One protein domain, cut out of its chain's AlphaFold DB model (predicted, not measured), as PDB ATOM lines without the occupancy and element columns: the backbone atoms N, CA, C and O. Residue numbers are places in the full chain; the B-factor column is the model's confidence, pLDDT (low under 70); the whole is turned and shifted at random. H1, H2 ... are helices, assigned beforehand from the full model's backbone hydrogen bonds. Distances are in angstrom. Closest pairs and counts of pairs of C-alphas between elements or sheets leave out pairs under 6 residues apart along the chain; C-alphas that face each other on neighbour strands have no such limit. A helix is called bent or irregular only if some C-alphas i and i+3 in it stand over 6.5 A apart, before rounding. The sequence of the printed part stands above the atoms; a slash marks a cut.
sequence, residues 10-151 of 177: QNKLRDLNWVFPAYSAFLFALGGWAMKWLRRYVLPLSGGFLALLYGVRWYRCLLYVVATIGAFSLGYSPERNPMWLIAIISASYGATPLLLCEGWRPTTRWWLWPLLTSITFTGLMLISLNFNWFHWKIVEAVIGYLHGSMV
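This is residues 10 to 151 of the 177 residues of an uncharacterized protein of Chloroflexi bacterium (UniProt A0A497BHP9). Six helices lie lengthwise in an up-and-down bundle, each running against the one before it; contacts go round a ring from H1 through H6 and back to H1, with H4 and H6 also meeting across it. Residues 103 to 109, between H4 and H5, stick out. The printed part has 142 residues, H1 to H6 in chain order and no named strand: all helix. It is compact, with a radius of gyration of the C-alphas of 14.9 A and spans of 44 by 33 by 25 A.

Find C-alpha 10 at (165.981, 152.489, 193.890); from there H1 runs to residue 29, 29.5 A away. H2, residues 33 to 53, is 31.3 A long and irregular: C-alphas 34 and 37 are 7.6 A apart. Next come H3, residues 58 to 73, and H4, residues 83 to 100, 28.2 A long. H5 holds residues 112 to 128; H6, residues 133 to 151, 27.4 A long, ends at C-alpha 151 (179.627, 147.368, 185.694).

Look first at the hubs, H4 and H6, which touch three helices each. Their closest C-alphas, of Pro 97 and Val 151, are 5.3 A apart, and only residues 93 to 100 and 147 to 151 take part. H1 touches H6 at Ala 25 and Gly 144, their closest C-alphas, 4.0 A apart. H4 and H5 form a hairpin at a steep tilt of 38 degrees, their closest C-alphas, Ala 91 and Pro 114, 4.1 A apart. H2 and H3 form another, closest at the C-alphas of Gly 48 and Cys 61, 4.7 A. H1 and H3 are apart. Every O i to N i+4 pair is within hydrogen-bond range in H3, H5 and H6, against 14 of 16 in H1, 12 of 17 in H2 and 10 of 14 in H4.

The C-alphas of Gln 10 and Arg 80 are farthest apart, at 45.9 A. The printed part has no cut, and its one long link joins H4 to H5. Model pLDDT is under 70 at residues 10, 31, 33 and 103 to 108.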
ATOM      1  N   GLN A  10     165.620 153.791 193.317       68.81
ATOM      2  CA  GLN A  10     165.981 152.489 193.890       68.81
ATOM      3  C   GLN A  10     165.489 151.298 193.047       68.81
ATOM      4  O   GLN A  10     166.225 150.325 192.878       68.81
ATOM      5  N   ASN A  11     164.294 151.384 192.452       73.94
ATOM      6  CA  ASN A  11     163.782 150.332 191.569       73.94
ATOM      7  C   ASN A  11     164.601 150.256 190.271       73.94
ATOM      8  O   ASN A  11     164.964 149.162 189.845       73.94
ATOM      9  N   LYS A  12     165.000 151.407 189.709       78.31
ATOM     10  CA  LYS A  12     165.853 151.470 188.506       78.31
ATOM     11  C   LYS A  12     167.233 150.838 188.731       78.31
ATOM     12  O   LYS A  12     167.792 150.246 187.811       78.31
ATOM     13  N   LEU A  13     167.800 150.956 189.933       82.00
ATOM     14  CA  LEU A  13     169.090 150.341 190.284       82.00
ATOM     15  C   LEU A  13     168.982 148.831 190.507       82.00
ATOM     16  O   LEU A  13     169.904 148.084 190.174       82.00
ATOM     17  N   ARG A  14     167.852 148.360 191.044       83.44
ATOM     18  CA  ARG A  14     167.586 146.924 191.141       83.44
ATOM     19  C   ARG A  14     167.564 146.304 189.748       83.44
ATOM     20  O   ARG A  14     168.308 145.359 189.507       83.44
ATOM     21  N   ASP A  15     166.792 146.873 188.828       86.94
ATOM     22  CA  ASP A  15     166.635 146.326 187.477       86.94
ATOM     23  C   ASP A  15     167.974 146.281 186.721       86.94
ATOM     24  O   ASP A  15     168.285 145.285 186.068       86.94
ATOM     25  N   LEU A  16     168.833 147.291 186.909       91.75
ATOM     26  CA  LEU A  16     170.202 147.308 186.385       91.75
ATOM     27  C   LEU A  16     171.017 146.072 186.808       91.75
ATOM     28  O   LEU A  16     171.642 145.424 185.966       91.75
ATOM     29  N   ASN A  17     170.999 145.736 188.102       91.75
ATOM     30  CA  ASN A  17     171.774 144.623 188.661       91.75
ATOM     31  C   ASN A  17     171.244 143.242 188.248       91.75
ATOM     32  O   ASN A  17     171.995 142.272 188.295       91.75
ATOM     33  N   TRP A  18     169.985 143.139 187.823       90.44
ATOM     34  CA  TRP A  18     169.410 141.885 187.327       90.44
ATOM     35  C   TRP A  18     169.566 141.724 185.814       90.44
ATOM     36  O   TRP A  18     169.899 140.641 185.332       90.44
ATOM     37  N   VAL A  19     169.346 142.796 185.052       94.50
ATOM     38  CA  VAL A  19     169.258 142.727 183.588       94.50
ATOM     39  C   VAL A  19     170.633 142.806 182.935       94.50
ATOM     40  O   VAL A  19     170.935 142.020 182.034       94.50
ATOM     41  N   PHE A  20     171.495 143.726 183.378       96.12
ATOM     42  CA  PHE A  20     172.762 143.977 182.689       96.12
ATOM     43  C   PHE A  20     173.754 142.800 182.768       96.12
ATOM     44  O   PHE A  20     174.361 142.475 181.743       96.12
ATOM     45  N   PRO A  21     173.896 142.084 183.904       97.50
ATOM     46  CA  PRO A  21     174.726 140.881 183.958       97.50
ATOM     47  C   PRO A  21     174.259 139.782 183.000       97.50
ATOM     48  O   PRO A  21     175.075 139.218 182.272       97.50
ATOM     49  N   ALA A  22     172.950 139.520 182.940       96.69
ATOM     50  CA  ALA A  22     172.377 138.529 182.032       96.69
ATOM     51  C   ALA A  22     172.572 138.923 180.558       96.69
ATOM     52  O   ALA A  22     172.983 138.097 179.741       96.69
ATOM     53  N   TYR A  23     172.358 140.199 180.226       96.31
ATOM     54  CA  TYR A  23     172.634 140.752 178.900       96.31
ATOM     55  C   TYR A  23     174.108 140.588 178.498       96.31
ATOM     56  O   TYR A  23     174.415 140.119 177.402       96.31
ATOM     57  N   SER A  24     175.032 140.912 179.404       96.62
ATOM     58  CA  SER A  24     176.470 140.764 179.172       96.62
ATOM     59  C   SER A  24     176.873 139.296 178.982       96.62
ATOM     60  O   SER A  24     177.615 138.969 178.052       96.62
ATOM     61  N   ALA A  25     176.331 138.390 179.804       96.56
ATOM     62  CA  ALA A  25     176.520 136.947 179.665       96.56
ATOM     63  C   ALA A  25     176.064 136.440 178.291       96.56
ATOM     64  O   ALA A  25     176.791 135.704 177.623       96.56
ATOM     65  N   PHE A  26     174.888 136.886 177.845       95.12
ATOM     66  CA  PHE A  26     174.336 136.545 176.538       95.12
ATOM     67  C   PHE A  26     175.245 137.011 175.393       95.12
ATOM     68  O   PHE A  26     175.609 136.204 174.535       95.12
ATOM     69  N   LEU A  27     175.693 138.273 175.402       94.19
ATOM     70  CA  LEU A  27     176.594 138.793 174.364       94.19
ATOM     71  C   LEU A  27     177.938 138.060 174.311       94.19
ATOM     72  O   LEU A  27     178.493 137.859 173.227       94.19
ATOM     73  N   PHE A  28     178.464 137.643 175.461       92.81
ATOM     74  CA  PHE A  28     179.671 136.825 175.516       92.81
ATOM     75  C   PHE A  28     179.442 135.423 174.941       92.81
ATOM     76  O   PHE A  28     180.227 134.975 174.099       92.81
ATOM     77  N   ALA A  29     178.355 134.758 175.339       91.75
ATOM     78  CA  ALA A  29     178.005 133.413 174.886       91.75
ATOM     79  C   ALA A  29     177.764 133.354 173.367       91.75
ATOM     80  O   ALA A  29     178.194 132.410 172.695       91.75
ATOM     81  N   LEU A  30     177.173 134.405 172.787       88.12
ATOM     82  CA  LEU A  30     176.963 134.532 171.341       88.12
ATOM     83  C   LEU A  30     178.258 134.572 170.515       88.12
ATOM     84  O   LEU A  30     178.193 134.503 169.289       88.12
ATOM     85  N   GLY A  31     179.435 134.663 171.143       64.38
ATOM     86  CA  GLY A  31     180.738 134.855 170.502       64.38
ATOM     87  C   GLY A  31     181.232 133.698 169.622       64.38
ATOM     88  O   GLY A  31     182.251 133.080 169.916       64.38
ATOM     89  N   GLY A  32     180.524 133.341 168.555       70.06
ATOM     90  CA  GLY A  32     181.097 132.633 167.409       70.06
ATOM     91  C   GLY A  32     182.015 133.564 166.607       70.06
ATOM     92  O   GLY A  32     182.022 134.776 166.830       70.06
ATOM     93  N   TRP A  33     182.791 133.030 165.657       67.44
ATOM     94  CA  TRP A  33     183.764 133.821 164.880       67.44
ATOM     95  C   TRP A  33     183.134 135.056 164.205       67.44
ATOM     96  O   TRP A  33     183.705 136.141 164.280       67.44
ATOM     97  N   ALA A  34     181.909 134.917 163.682       80.88
ATOM     98  CA  ALA A  34     181.157 135.992 163.029       80.88
ATOM     99  C   ALA A  34     180.593 137.062 163.986       80.88
ATOM    100  O   ALA A  34     180.354 138.192 163.572       80.88
ATOM    101  N   MET A  35     180.390 136.740 165.268       88.50
ATOM    102  CA  MET A  35     179.704 137.614 166.234       88.50
ATOM    103  C   MET A  35     180.633 138.197 167.307       88.50
ATOM    104  O   MET A  35     180.177 138.853 168.240       88.50
ATOM    105  N   LYS A  36     181.958 138.035 167.170       87.25
ATOM    106  CA  LYS A  36     182.941 138.610 168.114       87.25
ATOM    107  C   LYS A  36     182.838 140.132 168.248       87.25
ATOM    108  O   LYS A  36     183.213 140.674 169.284       87.25
ATOM    109  N   TRP A  37     182.352 140.820 167.217       91.19
ATOM    110  CA  TRP A  37     182.163 142.269 167.240       91.19
ATOM    111  C   TRP A  37     181.095 142.704 168.260       91.19
ATOM    112  O   TRP A  37     181.247 143.767 168.855       91.19
ATOM    113  N   LEU A  38     180.082 141.867 168.545       89.81
ATOM    114  CA  LEU A  38     179.045 142.171 169.540       89.81
ATOM    115  C   LEU A  38     179.660 142.365 170.926       89.81
ATOM    116  O   LEU A  38     179.531 143.430 171.526       89.81
ATOM    117  N   ARG A  39     180.423 141.384 171.416       90.12
ATOM    118  CA  ARG A  39     181.105 141.529 172.710       90.12
ATOM    119  C   ARG A  39     182.175 142.622 172.700       90.12
ATOM    120  O   ARG A  39     182.393 143.242 173.725       90.12
ATOM    121  N   ARG A  40     182.848 142.862 171.567       93.31
ATOM    122  CA  ARG A  40     183.947 143.840 171.479       93.31
ATOM    123  C   ARG A  40     183.477 145.283 171.456       93.31
ATOM    124  O   ARG A  40     184.193 146.119 171.978       93.31
ATOM    125  N   TYR A  41     182.327 145.569 170.850       95.75
ATOM    126  CA  TYR A  41     181.861 146.942 170.647       95.75
ATOM    127  C   TYR A  41     180.508 147.194 171.300       95.75
ATOM    128  O   TYR A  41     180.373 148.155 172.049       95.75
ATOM    129  N   VAL A  42     179.520 146.322 171.079       95.88
ATOM    130  CA  VAL A  42     178.157 146.538 171.592       95.88
ATOM    131  C   VAL A  42     178.132 146.490 173.114       95.88
ATOM    132  O   VAL A  42     177.531 147.361 173.740       95.88
ATOM    133  N   LEU A  43     178.825 145.529 173.728       95.31
ATOM    134  CA  LEU A  43     178.861 145.440 175.186       95.31
ATOM    135  C   LEU A  43     179.546 146.658 175.847       95.31
ATOM    136  O   LEU A  43     178.913 147.272 176.704       95.31
ATOM    137  N   PRO A  44     180.763 147.088 175.449       97.06
ATOM    138  CA  PRO A  44     181.359 148.302 176.006       97.06
ATOM    139  C   PRO A  44     180.505 149.549 175.782       97.06
ATOM    140  O   PRO A  44     180.315 150.330 176.711       97.06
ATOM    141  N   LEU A  45     179.961 149.730 174.573       97.81
ATOM    142  CA  LEU A  45     179.138 150.894 174.239       97.81
ATOM    143  C   LEU A  45     177.857 150.936 175.069       97.81
ATOM    144  O   LEU A  45     177.543 151.977 175.636       97.81
ATOM    145  N   SER A  46     177.145 149.814 175.184       97.19
ATOM    146  CA  SER A  46     175.935 149.730 176.006       97.19
ATOM    147  C   SER A  46     176.234 149.964 177.487       97.19
ATOM    148  O   SER A  46     175.519 150.736 178.113       97.19
ATOM    149  N   GLY A  47     177.315 149.400 178.037       96.88
ATOM    150  CA  GLY A  47     177.721 149.645 179.425       96.88
ATOM    151  C   GLY A  47     178.116 151.101 179.691       96.88
ATOM    152  O   GLY A  47     177.698 151.684 180.689       96.88
ATOM    153  N   GLY A  48     178.869 151.719 178.775       97.44
ATOM    154  CA  GLY A  48     179.264 153.126 178.869       97.44
ATOM    155  C   GLY A  48     178.084 154.086 178.718       97.44
ATOM    156  O   GLY A  48     177.980 155.051 179.473       97.44
ATOM    157  N   PHE A  49     177.174 153.798 177.785       97.62
ATOM    158  CA  PHE A  49     175.941 154.559 177.588       97.62
ATOM    159  C   PHE A  49     175.011 154.439 178.795       97.62
ATOM    160  O   PHE A  49     174.500 155.444 179.276       97.62
ATOM    161  N   LEU A  50     174.853 153.231 179.340       96.19
ATOM    162  CA  LEU A  50     174.073 153.005 180.549       96.19
ATOM    163  C   LEU A  50     174.665 153.790 181.721       96.19
ATOM    164  O   LEU A  50     173.952 154.557 182.352       96.19
ATOM    165  N   ALA A  51     175.977 153.700 181.952       96.19
ATOM    166  CA  ALA A  51     176.653 154.499 182.973       96.19
ATOM    167  C   ALA A  51     176.392 156.009 182.804       96.19
ATOM    168  O   ALA A  51     176.106 156.692 183.786       96.19
ATOM    169  N   LEU A  52     176.421 156.517 181.567       96.19
ATOM    170  CA  LEU A  52     176.116 157.918 181.268       96.19
ATOM    171  C   LEU A  52     174.665 158.284 181.623       96.19
ATOM    172  O   LEU A  52     174.439 159.327 182.230       96.19
ATOM    173  N   LEU A  53     173.691 157.421 181.306       94.25
ATOM    174  CA  LEU A  53     172.280 157.620 181.674       94.25
ATOM    175  C   LEU A  53     172.056 157.645 183.194       94.25
ATOM    176  O   LEU A  53     171.154 158.329 183.665       94.25
ATOM    177  N   TYR A  54     172.887 156.934 183.958       92.56
ATOM    178  CA  TYR A  54     172.886 156.963 185.427       92.56
ATOM    179  C   TYR A  54     173.765 158.089 186.011       92.56
ATOM    180  O   TYR A  54     174.063 158.085 187.203       92.56
ATOM    181  N   GLY A  55     174.185 159.066 185.200       92.19
ATOM    182  CA  GLY A  55     174.878 160.269 185.671       92.19
ATOM    183  C   GLY A  55     176.387 160.112 185.887       92.19
ATOM    184  O   GLY A  55     177.028 161.016 186.431       92.19
ATOM    185  N   VAL A  56     176.992 158.999 185.456       94.12
ATOM    186  CA  VAL A  56     178.456 158.857 185.471       94.12
ATOM    187  C   VAL A  56     179.074 159.873 184.507       94.12
ATOM    188  O   VAL A  56     178.626 160.034 183.372       94.12
ATOM    189  N   ARG A  57     180.133 160.567 184.949       95.19
ATOM    190  CA  ARG A  57     180.808 161.593 184.134       95.19
ATOM    191  C   ARG A  57     181.253 161.032 182.780       95.19
ATOM    192  O   ARG A  57     181.940 160.011 182.722       95.19
ATOM    193  N   TRP A  58     180.962 161.768 181.706       96.50
ATOM    194  CA  TRP A  58     181.167 161.327 180.319       96.50
ATOM    195  C   TRP A  58     182.582 160.804 180.020       96.50
ATOM    196  O   TRP A  58     182.735 159.802 179.324       96.50
ATOM    197  N   TYR A  59     183.628 161.430 180.573       96.75
ATOM    198  CA  TYR A  59     185.013 161.021 180.318       96.75
ATOM    199  C   TYR A  59     185.339 159.657 180.940       96.75
ATOM    200  O   TYR A  59     186.127 158.902 180.378       96.75
ATOM    201  N   ARG A  60     184.709 159.298 182.069       95.88
ATOM    202  CA  ARG A  60     184.851 157.971 182.691       95.88
ATOM    203  C   ARG A  60     184.178 156.905 181.837       95.88
ATOM    204  O   ARG A  60     184.768 155.852 181.616       95.88
ATOM    205  N   CYS A  61     182.988 157.204 181.313       97.75
ATOM    206  CA  CYS A  61     182.287 156.339 180.366       97.75
ATOM    207  C   CYS A  61     183.133 156.107 179.108       97.75
ATOM    208  O   CYS A  61     183.296 154.966 178.688       97.75
ATOM    209  N   LEU A  62     183.735 157.165 178.552       97.94
ATOM    210  CA  LEU A  62     184.619 157.066 177.390       97.94
ATOM    211  C   LEU A  62     185.865 156.218 177.685       97.94
ATOM    212  O   LEU A  62     186.186 155.319 176.910       97.94
ATOM    213  N   LEU A  63     186.544 156.461 178.812       97.44
ATOM    214  CA  LEU A  63     187.704 155.670 179.235       97.44
ATOM    215  C   LEU A  63     187.339 154.195 179.430       97.44
ATOM    216  O   LEU A  63     188.065 153.327 178.948       97.44
ATOM    217  N   TYR A  64     186.209 153.910 180.082       97.62
ATOM    218  CA  TYR A  64     185.671 152.559 180.225       97.62
ATOM    219  C   TYR A  64     185.458 151.898 178.861       97.62
ATOM    220  O   TYR A  64     185.966 150.802 178.637       97.62
ATOM    221  N   VAL A  65     184.767 152.563 177.930       98.38
ATOM    222  CA  VAL A  65     184.501 152.034 176.583       98.38
ATOM    223  C   VAL A  65     185.808 151.700 175.865       98.38
ATOM    224  O   VAL A  65     185.989 150.567 175.423       98.38
ATOM    225  N   VAL A  66     186.742 152.653 175.787       98.25
ATOM    226  CA  VAL A  66     188.023 152.480 175.083       98.25
ATOM    227  C   VAL A  66     188.850 151.358 175.708       98.25
ATOM    228  O   VAL A  66     189.332 150.476 174.995       98.25
ATOM    229  N   ALA A  67     188.978 151.345 177.036       97.75
ATOM    230  CA  ALA A  67     189.734 150.319 177.741       97.75
ATOM    231  C   ALA A  67     189.109 148.930 177.558       97.75
ATOM    232  O   ALA A  67     189.831 147.961 177.336       97.75
ATOM    233  N   THR A  68     187.778 148.825 177.611       97.31
ATOM    234  CA  THR A  68     187.067 147.543 177.485       97.31
ATOM    235  C   THR A  68     187.137 147.006 176.057       97.31
ATOM    236  O   THR A  68     187.375 145.814 175.870       97.31
ATOM    237  N   ILE A  69     187.033 147.873 175.040       97.56
ATOM    238  CA  ILE A  69     187.292 147.506 173.637       97.56
ATOM    239  C   ILE A  69     188.719 146.969 173.491       97.56
ATOM    240  O   ILE A  69     188.919 145.911 172.888       97.56
ATOM    241  N   GLY A  70     189.708 147.674 174.049       97.19
ATOM    242  CA  GLY A  70     191.108 147.253 174.031       97.19
ATOM    243  C   GLY A  70     191.295 145.886 174.686       97.19
ATOM    244  O   GLY A  70     191.840 144.975 174.066       97.19
ATOM    245  N   ALA A  71     190.747 145.713 175.889       96.25
ATOM    246  CA  ALA A  71     190.798 144.468 176.640       96.25
ATOM    247  C   ALA A  71     190.165 143.305 175.854       96.25
ATOM    248  O   ALA A  71     190.827 142.303 175.605       96.25
ATOM    249  N   PHE A  72     188.932 143.443 175.354       93.81
ATOM    250  CA  PHE A  72     188.239 142.387 174.590       93.81
ATOM    251  C   PHE A  72     188.796 142.149 173.178       93.81
ATOM    252  O   PHE A  72     188.425 141.178 172.499       93.81
ATOM    253  N   SER A  73     189.688 143.023 172.720       94.44
ATOM    254  CA  SER A  73     190.451 142.827 171.490       94.44
ATOM    255  C   SER A  73     191.700 141.973 171.708       94.44
ATOM    256  O   SER A  73     192.197 141.402 170.735       94.44
ATOM    257  N   LEU A  74     192.160 141.806 172.955       92.31
ATOM    258  CA  LEU A  74     193.265 140.909 173.286       92.31
ATOM    259  C   LEU A  74     192.865 139.463 172.973       92.31
ATOM    260  O   LEU A  74     191.940 138.888 173.550       92.31
ATOM    261  N   GLY A  75     193.558 138.875 172.002       86.25
ATOM    262  CA  GLY A  75     193.358 137.482 171.634       86.25
ATOM    263  C   GLY A  75     193.901 136.565 172.721       86.25
ATOM    264  O   GLY A  75     195.081 136.628 173.059       86.25
ATOM    265  N   TYR A  76     193.061 135.666 173.222       86.25
ATOM    266  CA  TYR A  76     193.507 134.538 174.025       86.25
ATOM    267  C   TYR A  76     193.184 133.228 173.304       86.25
ATOM    268  O   TYR A  76     192.127 133.085 172.689       86.25
ATOM    269  N   SER A  77     194.117 132.281 173.356       87.50
ATOM    270  CA  SER A  77     193.925 130.908 172.894       87.50
ATOM    271  C   SER A  77     194.719 129.989 173.819       87.50
ATOM    272  O   SER A  77     195.932 130.176 173.894       87.50
ATOM    273  N   PRO A  78     194.099 129.015 174.504       85.19
ATOM    274  CA  PRO A  78     194.812 128.102 175.409       85.19
ATOM    275  C   PRO A  78     195.911 127.314 174.701       85.19
ATOM    276  O   PRO A  78     196.949 127.033 175.278       85.19
ATOM    277  N   GLU A  79     195.692 127.008 173.424       88.50
ATOM    278  CA  GLU A  79     196.641 126.281 172.580       88.50
ATOM    279  C   GLU A  79     197.883 127.108 172.219       88.50
ATOM    280  O   GLU A  79     198.905 126.549 171.837       88.50
ATOM    281  N   ARG A  80     197.789 128.445 172.277       89.62
ATOM    282  CA  ARG A  80     198.848 129.356 171.798       89.62
ATOM    283  C   ARG A  80     199.455 130.213 172.900       89.62
ATOM    284  O   ARG A  80     200.574 130.686 172.743       89.62
ATOM    285  N   ASN A  81     198.721 130.432 173.987       93.19
ATOM    286  CA  ASN A  81     199.099 131.342 175.053       93.19
ATOM    287  C   ASN A  81     199.235 130.581 176.374       93.19
ATOM    288  O   ASN A  81     198.329 129.829 176.736       93.19
ATOM    289  N   PRO A  82     200.307 130.825 177.142       94.56
ATOM    290  CA  PRO A  82     200.453 130.229 178.461       94.56
ATOM    291  C   PRO A  82     199.384 130.761 179.429       94.56
ATOM    292  O   PRO A  82     198.939 131.907 179.324       94.56
ATOM    293  N   MET A  83     199.001 129.949 180.421       92.94
ATOM    294  CA  MET A  83     197.902 130.277 181.346       92.94
ATOM    295  C   MET A  83     198.122 131.576 182.129       92.94
ATOM    296  O   MET A  83     197.159 132.283 182.403       92.94
ATOM    297  N   TRP A  84     199.369 131.938 182.445       95.06
ATOM    298  CA  TRP A  84     199.667 133.210 183.115       95.06
ATOM    299  C   TRP A  84     199.319 134.424 182.239       95.06
ATOM    300  O   TRP A  84     198.853 135.438 182.751       95.06
ATOM    301  N   LEU A  85     199.480 134.322 180.913       95.31
ATOM    302  CA  LEU A  85     199.108 135.392 179.987       95.31
ATOM    303  C   LEU A  85     197.585 135.491 179.874       95.31
ATOM    304  O   LEU A  85     197.035 136.589 179.877       95.31
ATOM    305  N   ILE A  86     196.897 134.346 179.836       94.12
ATOM    306  CA  ILE A  86     195.429 134.286 179.875       94.12
ATOM    307  C   ILE A  86     194.910 134.937 181.158       94.12
ATOM    308  O   ILE A  86     194.008 135.768 181.079       94.12
ATOM    309  N   ALA A  87     195.535 134.646 182.302       95.38
ATOM    310  CA  ALA A  87     195.216 135.244 183.591       95.38
ATOM    311  C   ALA A  87     195.338 136.779 183.561       95.38
ATOM    312  O   ALA A  87     194.423 137.474 184.007       95.38
ATOM    313  N   ILE A  88     196.415 137.323 182.979       96.12
ATOM    314  CA  ILE A  88     196.601 138.776 182.802       96.12
ATOM    315  C   ILE A  88     195.515 139.368 181.894       96.12
ATOM    316  O   ILE A  88     194.918 140.391 182.233       96.12
ATOM    317  N   ILE A  89     195.214 138.713 180.770       94.62
ATOM    318  CA  ILE A  89     194.158 139.157 179.851       94.62
ATOM    319  C   ILE A  89     192.808 139.192 180.581       94.62
ATOM    320  O   ILE A  89     192.127 140.213 180.547       94.62
ATOM    321  N   SER A  90     192.437 138.151 181.326       94.38
ATOM    322  CA  SER A  90     191.202 138.172 182.123       94.38
ATOM    323  C   SER A  90     191.211 139.182 183.261       94.38
ATOM    324  O   SER A  90     190.173 139.769 183.558       94.38
ATOM    325  N   ALA A  91     192.363 139.431 183.885       96.56
ATOM    326  CA  ALA A  91     192.476 140.473 184.898       96.56
ATOM    327  C   ALA A  91     192.120 141.843 184.303       96.56
ATOM    328  O   ALA A  91     191.415 142.623 184.942       96.56
ATOM    329  N   SER A  92     192.518 142.105 183.051       96.75
ATOM    330  CA  SER A  92     192.142 143.337 182.351       96.75
ATOM    331  C   SER A  92     190.621 143.481 182.198       96.75
ATOM    332  O   SER A  92     190.091 144.571 182.399       96.75
ATOM    333  N   TYR A  93     189.886 142.384 181.971       95.25
ATOM    334  CA  TYR A  93     188.420 142.413 181.875       95.25
ATOM    335  C   TYR A  93     187.773 142.864 183.187       95.25
ATOM    336  O   TYR A  93     186.818 143.636 183.157       95.25
ATOM    337  N   GLY A  94     188.309 142.417 184.325       95.06
ATOM    338  CA  GLY A  94     187.859 142.839 185.656       95.06
ATOM    339  C   GLY A  94     188.358 144.225 186.072       95.06
ATOM    340  O   GLY A  94     187.776 144.847 186.956       95.06
ATOM    341  N   ALA A  95     189.425 144.725 185.443       95.62
ATOM    342  CA  ALA A  95     189.981 146.046 185.723       95.62
ATOM    343  C   ALA A  95     189.187 147.172 185.053       95.62
ATOM    344  O   ALA A  95     189.035 148.242 185.635       95.62
ATOM    345  N   THR A  96     188.668 146.949 183.846       97.06
ATOM    346  CA  THR A  96     188.007 148.020 183.083       97.06
ATOM    347  C   THR A  96     186.776 148.639 183.765       97.06
ATOM    348  O   THR A  96     186.696 149.870 183.755       97.06
ATOM    349  N   PRO A  97     185.876 147.900 184.456       96.31
ATOM    350  CA  PRO A  97     184.756 148.511 185.183       96.31
ATOM    351  C   PRO A  97     185.185 149.466 186.307       96.31
ATOM    352  O   PRO A  97     184.424 150.361 186.667       96.31
ATOM    353  N   LEU A  98     186.413 149.339 186.832       93.94
ATOM    354  CA  LEU A  98     186.935 150.235 187.873       93.94
ATOM    355  C   LEU A  98     187.052 151.689 187.402       93.94
ATOM    356  O   LEU A  98     187.050 152.601 188.225       93.94
ATOM    357  N   LEU A  99     187.116 151.922 186.088       94.88
ATOM    358  CA  LEU A  99     187.149 153.266 185.506       94.88
ATOM    359  C   LEU A  99     185.840 154.041 185.743       94.88
ATOM    360  O   LEU A  99     185.849 155.275 185.757       94.88
ATOM    361  N   LEU A 100     184.734 153.331 185.991       93.69
ATOM    362  CA  LEU A 100     183.439 153.921 186.334       93.69
ATOM    363  C   LEU A 100     183.347 154.322 187.818       93.69
ATOM    364  O   LEU A 100     182.547 155.184 188.164       93.69
ATOM    365  N   CYS A 101     184.182 153.754 188.695       90.12
ATOM    366  CA  CYS A 101     184.128 154.004 190.135       90.12
ATOM    367  C   CYS A 101     184.733 155.366 190.520       90.12
ATOM    368  O   CYS A 101     185.837 155.723 190.094       90.12
ATOM    369  N   GLU A 102     184.060 156.121 191.394       79.50
ATOM    370  CA  GLU A 102     184.596 157.362 191.962       79.50
ATOM    371  C   GLU A 102     185.342 157.105 193.276       79.50
ATOM    372  O   GLU A 102     184.783 156.603 194.247       79.50
ATOM    373  N   GLY A 103     186.630 157.456 193.292       66.75
ATOM    374  CA  GLY A 103     187.503 157.270 194.444       66.75
ATOM    375  C   GLY A 103     187.947 155.818 194.622       66.75
ATOM    376  O   GLY A 103     187.156 154.910 194.872       66.75
ATOM    377  N   TRP A 104     189.260 155.595 194.583       64.62
ATOM    378  CA  TRP A 104     189.864 154.336 195.010       64.62
ATOM    379  C   TRP A 104     189.868 154.302 196.537       64.62
ATOM    380  O   TRP A 104     190.914 154.403 197.172       64.62
ATOM    381  N   ARG A 105     188.679 154.252 197.152       64.69
ATOM    382  CA  ARG A 105     188.586 154.152 198.607       64.69
ATOM    383  C   ARG A 105     189.217 152.816 199.028       64.69
ATOM    384  O   ARG A 105     188.761 151.764 198.568       64.69
ATOM    385  N   PRO A 106     190.252 152.823 199.891       58.09
ATOM    386  CA  PRO A 106     190.965 151.606 200.289       58.09
ATOM    387  C   PRO A 106     190.051 150.554 200.928       58.09
ATOM    388  O   PRO A 106     190.263 149.352 200.781       58.09
ATOM    389  N   THR A 107     188.987 151.005 201.594       58.72
ATOM    390  CA  THR A 107     188.003 150.158 202.277       58.72
ATOM    391  C   THR A 107     187.211 149.260 201.339       58.72
ATOM    392  O   THR A 107     186.654 148.252 201.765       58.72
ATOM    393  N   THR A 108     187.164 149.580 200.052       66.06
ATOM    394  CA  THR A 108     186.182 148.991 199.147       66.06
ATOM    395  C   THR A 108     186.701 147.762 198.382       66.06
ATOM    396  O   THR A 108     185.970 147.182 197.584       66.06
ATOM    397  N   ARG A 109     187.937 147.310 198.654       83.31
ATOM    398  CA  ARG A 109     188.570 146.095 198.086       83.31
ATOM    399  C   ARG A 109     188.416 145.940 196.559       83.31
ATOM    400  O   ARG A 109     188.395 144.825 196.048       83.31
ATOM    401  N   TRP A 110     188.354 147.051 195.821       81.94
ATOM    402  CA  TRP A 110     188.205 147.080 194.356       81.94
ATOM    403  C   TRP A 110     189.299 146.304 193.613       81.94
ATOM    404  O   TRP A 110     189.057 145.734 192.553       81.94
ATOM    405  N   TRP A 111     190.491 146.224 194.205       82.12
ATOM    406  CA  TRP A 111     191.620 145.445 193.694       82.12
ATOM    407  C   TRP A 111     191.312 143.946 193.542       82.12
ATOM    408  O   TRP A 111     191.990 143.258 192.782       82.12
ATOM    409  N   LEU A 112     190.272 143.435 194.214       90.94
ATOM    410  CA  LEU A 112     189.829 142.052 194.061       90.94
ATOM    411  C   LEU A 112     189.156 141.787 192.712       90.94
ATOM    412  O   LEU A 112     189.094 140.635 192.309       90.94
ATOM    413  N   TRP A 113     188.652 142.792 191.995       93.81
ATOM    414  CA  TRP A 113     187.881 142.567 190.765       93.81
ATOM    415  C   TRP A 113     188.710 141.965 189.619       93.81
ATOM    416  O   TRP A 113     188.304 140.924 189.084       93.81
ATOM    417  N   PRO A 114     189.894 142.515 189.273       95.31
ATOM    418  CA  PRO A 114     190.816 141.866 188.343       95.31
ATOM    419  C   PRO A 114     191.203 140.459 188.797       95.31
ATOM    420  O   PRO A 114     191.233 139.536 187.988       95.31
ATOM    421  N   LEU A 115     191.462 140.283 190.099       95.19
ATOM    422  CA  LEU A 115     191.887 139.004 190.661       95.19
ATOM    423  C   LEU A 115     190.788 137.941 190.546       95.19
ATOM    424  O   LEU A 115     191.052 136.847 190.058       95.19
ATOM    425  N   LEU A 116     189.555 138.272 190.935       94.75
ATOM    426  CA  LEU A 116     188.396 137.388 190.829       94.75
ATOM    427  C   LEU A 116     188.145 137.009 189.373       94.75
ATOM    428  O   LEU A 116     188.038 135.828 189.067       94.75
ATOM    429  N   THR A 117     188.147 137.984 188.462       95.12
ATOM    430  CA  THR A 117     187.956 137.707 187.030       95.12
ATOM    431  C   THR A 117     189.056 136.805 186.483       95.12
ATOM    432  O   THR A 117     188.776 135.878 185.728       95.12
ATOM    433  N   SER A 118     190.298 137.032 186.909       96.44
ATOM    434  CA  SER A 118     191.451 136.230 186.514       96.44
ATOM    435  C   SER A 118     191.378 134.787 187.008       96.44
ATOM    436  O   SER A 118     191.525 133.857 186.213       96.44
ATOM    437  N   ILE A 119     191.087 134.589 188.296       96.56
ATOM    438  CA  ILE A 119     190.948 133.263 188.909       96.56
ATOM    439  C   ILE A 119     189.765 132.520 188.293       96.56
ATOM    440  O   ILE A 119     189.920 131.374 187.874       96.56
ATOM    441  N   THR A 120     188.600 133.168 188.194       96.00
ATOM    442  CA  THR A 120     187.399 132.565 187.610       96.00
ATOM    443  C   THR A 120     187.654 132.166 186.167       96.00
ATOM    444  O   THR A 120     187.378 131.029 185.799       96.00
ATOM    445  N   PHE A 121     188.231 133.052 185.354       94.25
ATOM    446  CA  PHE A 121     188.467 132.734 183.955       94.25
ATOM    447  C   PHE A 121     189.498 131.634 183.781       94.25
ATOM    448  O   PHE A 121     189.210 130.624 183.152       94.25
ATOM    449  N   THR A 122     190.679 131.789 184.373       93.94
ATOM    450  CA  THR A 122     191.774 130.821 184.250       93.94
ATOM    451  C   THR A 122     191.360 129.452 184.792       93.94
ATOM    452  O   THR A 122     191.625 128.438 184.152       93.94
ATOM    453  N   GLY A 123     190.659 129.412 185.930       94.25
ATOM    454  CA  GLY A 123     190.154 128.178 186.528       94.25
ATOM    455  C   GLY A 123     189.113 127.482 185.653       94.25
ATOM    456  O   GLY A 123     189.247 126.293 185.369       94.25
ATOM    457  N   LEU A 124     188.117 128.220 185.157       93.31
ATOM    458  CA  LEU A 124     187.112 127.667 184.245       93.31
ATOM    459  C   LEU A 124     187.728 127.204 182.924       93.31
ATOM    460  O   LEU A 124     187.348 126.160 182.404       93.31
ATOM    461  N   MET A 125     188.709 127.945 182.414       89.94
ATOM    462  CA  MET A 125     189.465 127.584 181.221       89.94
ATOM    463  C   MET A 125     190.201 126.259 181.417       89.94
ATOM    464  O   MET A 125     190.034 125.369 180.589       89.94
ATOM    465  N   LEU A 126     190.931 126.086 182.527       91.56
ATOM    466  CA  LEU A 126     191.617 124.830 182.865       91.56
ATOM    467  C   LEU A 126     190.655 123.647 182.941       91.56
ATOM    468  O   LEU A 126     190.948 122.585 182.398       91.56
ATOM    469  N   ILE A 127     189.499 123.838 183.579       89.19
ATOM    470  CA  ILE A 127     188.464 122.805 183.644       89.19
ATOM    471  C   ILE A 127     187.981 122.484 182.225       89.19
ATOM    472  O   ILE A 127     187.950 121.316 181.847       89.19
ATOM    473  N   SER A 128     187.689 123.508 181.416       88.50
ATOM    474  CA  SER A 128     187.130 123.373 180.065       88.50
ATOM    475  C   SER A 128     188.058 122.722 179.033       88.50
ATOM    476  O   SER A 128     187.559 122.259 178.010       88.50
ATOM    477  N   LEU A 129     189.371 122.628 179.293       85.19
ATOM    478  CA  LEU A 129     190.326 121.964 178.391       85.19
ATOM    479  C   LEU A 129     189.970 120.496 178.120       85.19
ATOM    480  O   LEU A 129     190.299 119.975 177.061       85.19
ATOM    481  N   ASN A 130     189.279 119.843 179.057       86.19
ATOM    482  CA  ASN A 130     188.874 118.443 178.936       86.19
ATOM    483  C   ASN A 130     187.481 118.261 178.304       86.19
ATOM    484  O   ASN A 130     186.978 117.141 178.257       86.19
ATOM    485  N   PHE A 131     186.830 119.340 177.855       83.81
ATOM    486  CA  PHE A 131     185.431 119.314 177.431       83.81
ATOM    487  C   PHE A 131     185.185 119.946 176.052       83.81
ATOM    488  O   PHE A 131     185.995 120.686 175.499       83.81
ATOM    489  N   ASN A 132     183.996 119.667 175.507       84.44
ATOM    490  CA  ASN A 132     183.558 120.101 174.179       84.44
ATOM    491  C   ASN A 132     183.271 121.614 174.093       84.44
ATOM    492  O   ASN A 132     183.050 122.289 175.099       84.44
ATOM    493  N   TRP A 133     183.132 122.119 172.861       79.00
ATOM    494  CA  TRP A 133     182.792 123.512 172.514       79.00
ATOM    495  C   TRP A 133     181.638 124.140 173.325       79.00
ATOM    496  O   TRP A 133     181.668 125.334 173.611       79.00
ATOM    497  N   PHE A 134     180.636 123.367 173.751       82.00
ATOM    498  CA  PHE A 134     179.544 123.883 174.587       82.00
ATOM    499  C   PHE A 134     180.034 124.441 175.939       82.00
ATOM    500  O   PHE A 134     179.553 125.475 176.398       82.00
ATOM    501  N   HIS A 135     181.046 123.818 176.548       84.19
ATOM    502  CA  HIS A 135     181.601 124.272 177.827       84.19
ATOM    503  C   HIS A 135     182.307 125.617 177.676       84.19
ATOM    504  O   HIS A 135     182.174 126.480 178.537       84.19
ATOM    505  N   TRP A 136     182.961 125.847 176.535       85.19
ATOM    506  CA  TRP A 136     183.564 127.136 176.199       85.19
ATOM    507  C   TRP A 136     182.543 128.273 176.204       85.19
ATOM    508  O   TRP A 136     182.844 129.367 176.676       85.19
ATOM    509  N   LYS A 137     181.312 128.004 175.758       90.38
ATOM    510  CA  LYS A 137     180.218 128.981 175.805       90.38
ATOM    511  C   LYS A 137     179.751 129.289 177.213       90.38
ATOM    512  O   LYS A 137     179.470 130.449 177.500       90.38
ATOM    513  N   ILE A 138     179.739 128.293 178.094       91.81
ATOM    514  CA  ILE A 138     179.456 128.501 179.516       91.81
ATOM    515  C   ILE A 138     180.551 129.364 180.149       91.81
ATOM    516  O   ILE A 138     180.229 130.319 180.848       91.81
ATOM    517  N   VAL A 139     181.831 129.092 179.867       92.62
ATOM    518  CA  VAL A 139     182.940 129.919 180.377       92.62
ATOM    519  C   VAL A 139     182.805 131.366 179.902       92.62
ATOM    520  O   VAL A 139     182.865 132.283 180.721       92.62
ATOM    521  N   GLU A 140     182.566 131.585 178.605       92.81
ATOM    522  CA  GLU A 140     182.327 132.928 178.062       92.81
ATOM    523  C   GLU A 140     181.129 133.599 178.756       92.81
ATOM    524  O   GLU A 140     181.255 134.740 179.202       92.81
ATOM    525  N   ALA A 141     180.005 132.894 178.920       94.94
ATOM    526  CA  ALA A 141     178.810 133.414 179.584       94.94
ATOM    527  C   ALA A 141     179.078 133.831 181.036       94.94
ATOM    528  O   ALA A 141     178.668 134.916 181.441       94.94
ATOM    529  N   VAL A 142     179.799 133.013 181.811       95.94
ATOM    530  CA  VAL A 142     180.134 133.317 183.212       95.94
ATOM    531  C   VAL A 142     181.013 134.562 183.309       95.94
ATOM    532  O   VAL A 142     180.775 135.411 184.167       95.94
ATOM    533  N   ILE A 143     181.991 134.725 182.414       95.19
ATOM    534  CA  ILE A 143     182.818 135.940 182.389       95.19
ATOM    535  C   ILE A 143     182.025 137.162 181.958       95.19
ATOM    536  O   ILE A 143     182.171 138.220 182.571       95.19
ATOM    537  N   GLY A 144     181.163 137.023 180.951       95.69
ATOM    538  CA  GLY A 144     180.247 138.087 180.564       95.69
ATOM    539  C   GLY A 144     179.367 138.507 181.737       95.69
ATOM    540  O   GLY A 144     179.278 139.697 182.037       95.69
ATOM    541  N   TYR A 145     178.794 137.545 182.463       97.25
ATOM    542  CA  TYR A 145     177.987 137.806 183.652       97.25
ATOM    543  C   TYR A 145     178.778 138.544 184.734       97.25
ATOM    544  O   TYR A 145     178.313 139.549 185.275       97.25
ATOM    545  N   LEU A 146     179.991 138.074 185.036       96.50
ATOM    546  CA  LEU A 146     180.858 138.676 186.044       96.50
ATOM    547  C   LEU A 146     181.224 140.122 185.680       96.50
ATOM    548  O   LEU A 146     181.077 141.014 186.514       96.50
ATOM    549  N   HIS A 147     181.623 140.373 184.431       96.69
ATOM    550  CA  HIS A 147     181.921 141.722 183.947       96.69
ATOM    551  C   HIS A 147     180.681 142.631 184.007       96.69
ATOM    552  O   HIS A 147     180.764 143.746 184.514       96.69
ATOM    553  N   GLY A 148     179.517 142.147 183.562       97.00
ATOM    554  CA  GLY A 148     178.264 142.903 183.641       97.00
ATOM    555  C   GLY A 148     177.861 143.226 185.084       97.00
ATOM    556  O   GLY A 148     177.436 144.342 185.371       97.00
ATOM    557  N   SER A 149     178.083 142.295 186.015       96.50
ATOM    558  CA  SER A 149     177.839 142.501 187.451       96.50
ATOM    559  C   SER A 149     178.741 143.591 188.021       96.50
ATOM    560  O   SER A 149     178.283 144.463 188.751       96.50
ATOM    561  N   MET A 150     180.023 143.583 187.650       95.94
ATOM    562  CA  MET A 150     180.978 144.622 188.039       95.94
ATOM    563  C   MET A 150     180.567 146.001 187.513       95.94
ATOM    564  O   MET A 150     180.593 146.971 188.264       95.94
ATOM    565  N   VAL A 151     180.129 146.103 186.257       96.31
ATOM    566  CA  VAL A 151     179.627 147.368 185.694       96.31
ATOM    567  C   VAL A 151     178.381 147.852 186.440       96.31
ATOM    568  O   VAL A 151     178.337 149.010 186.852       96.31
TER     569      VAL A 151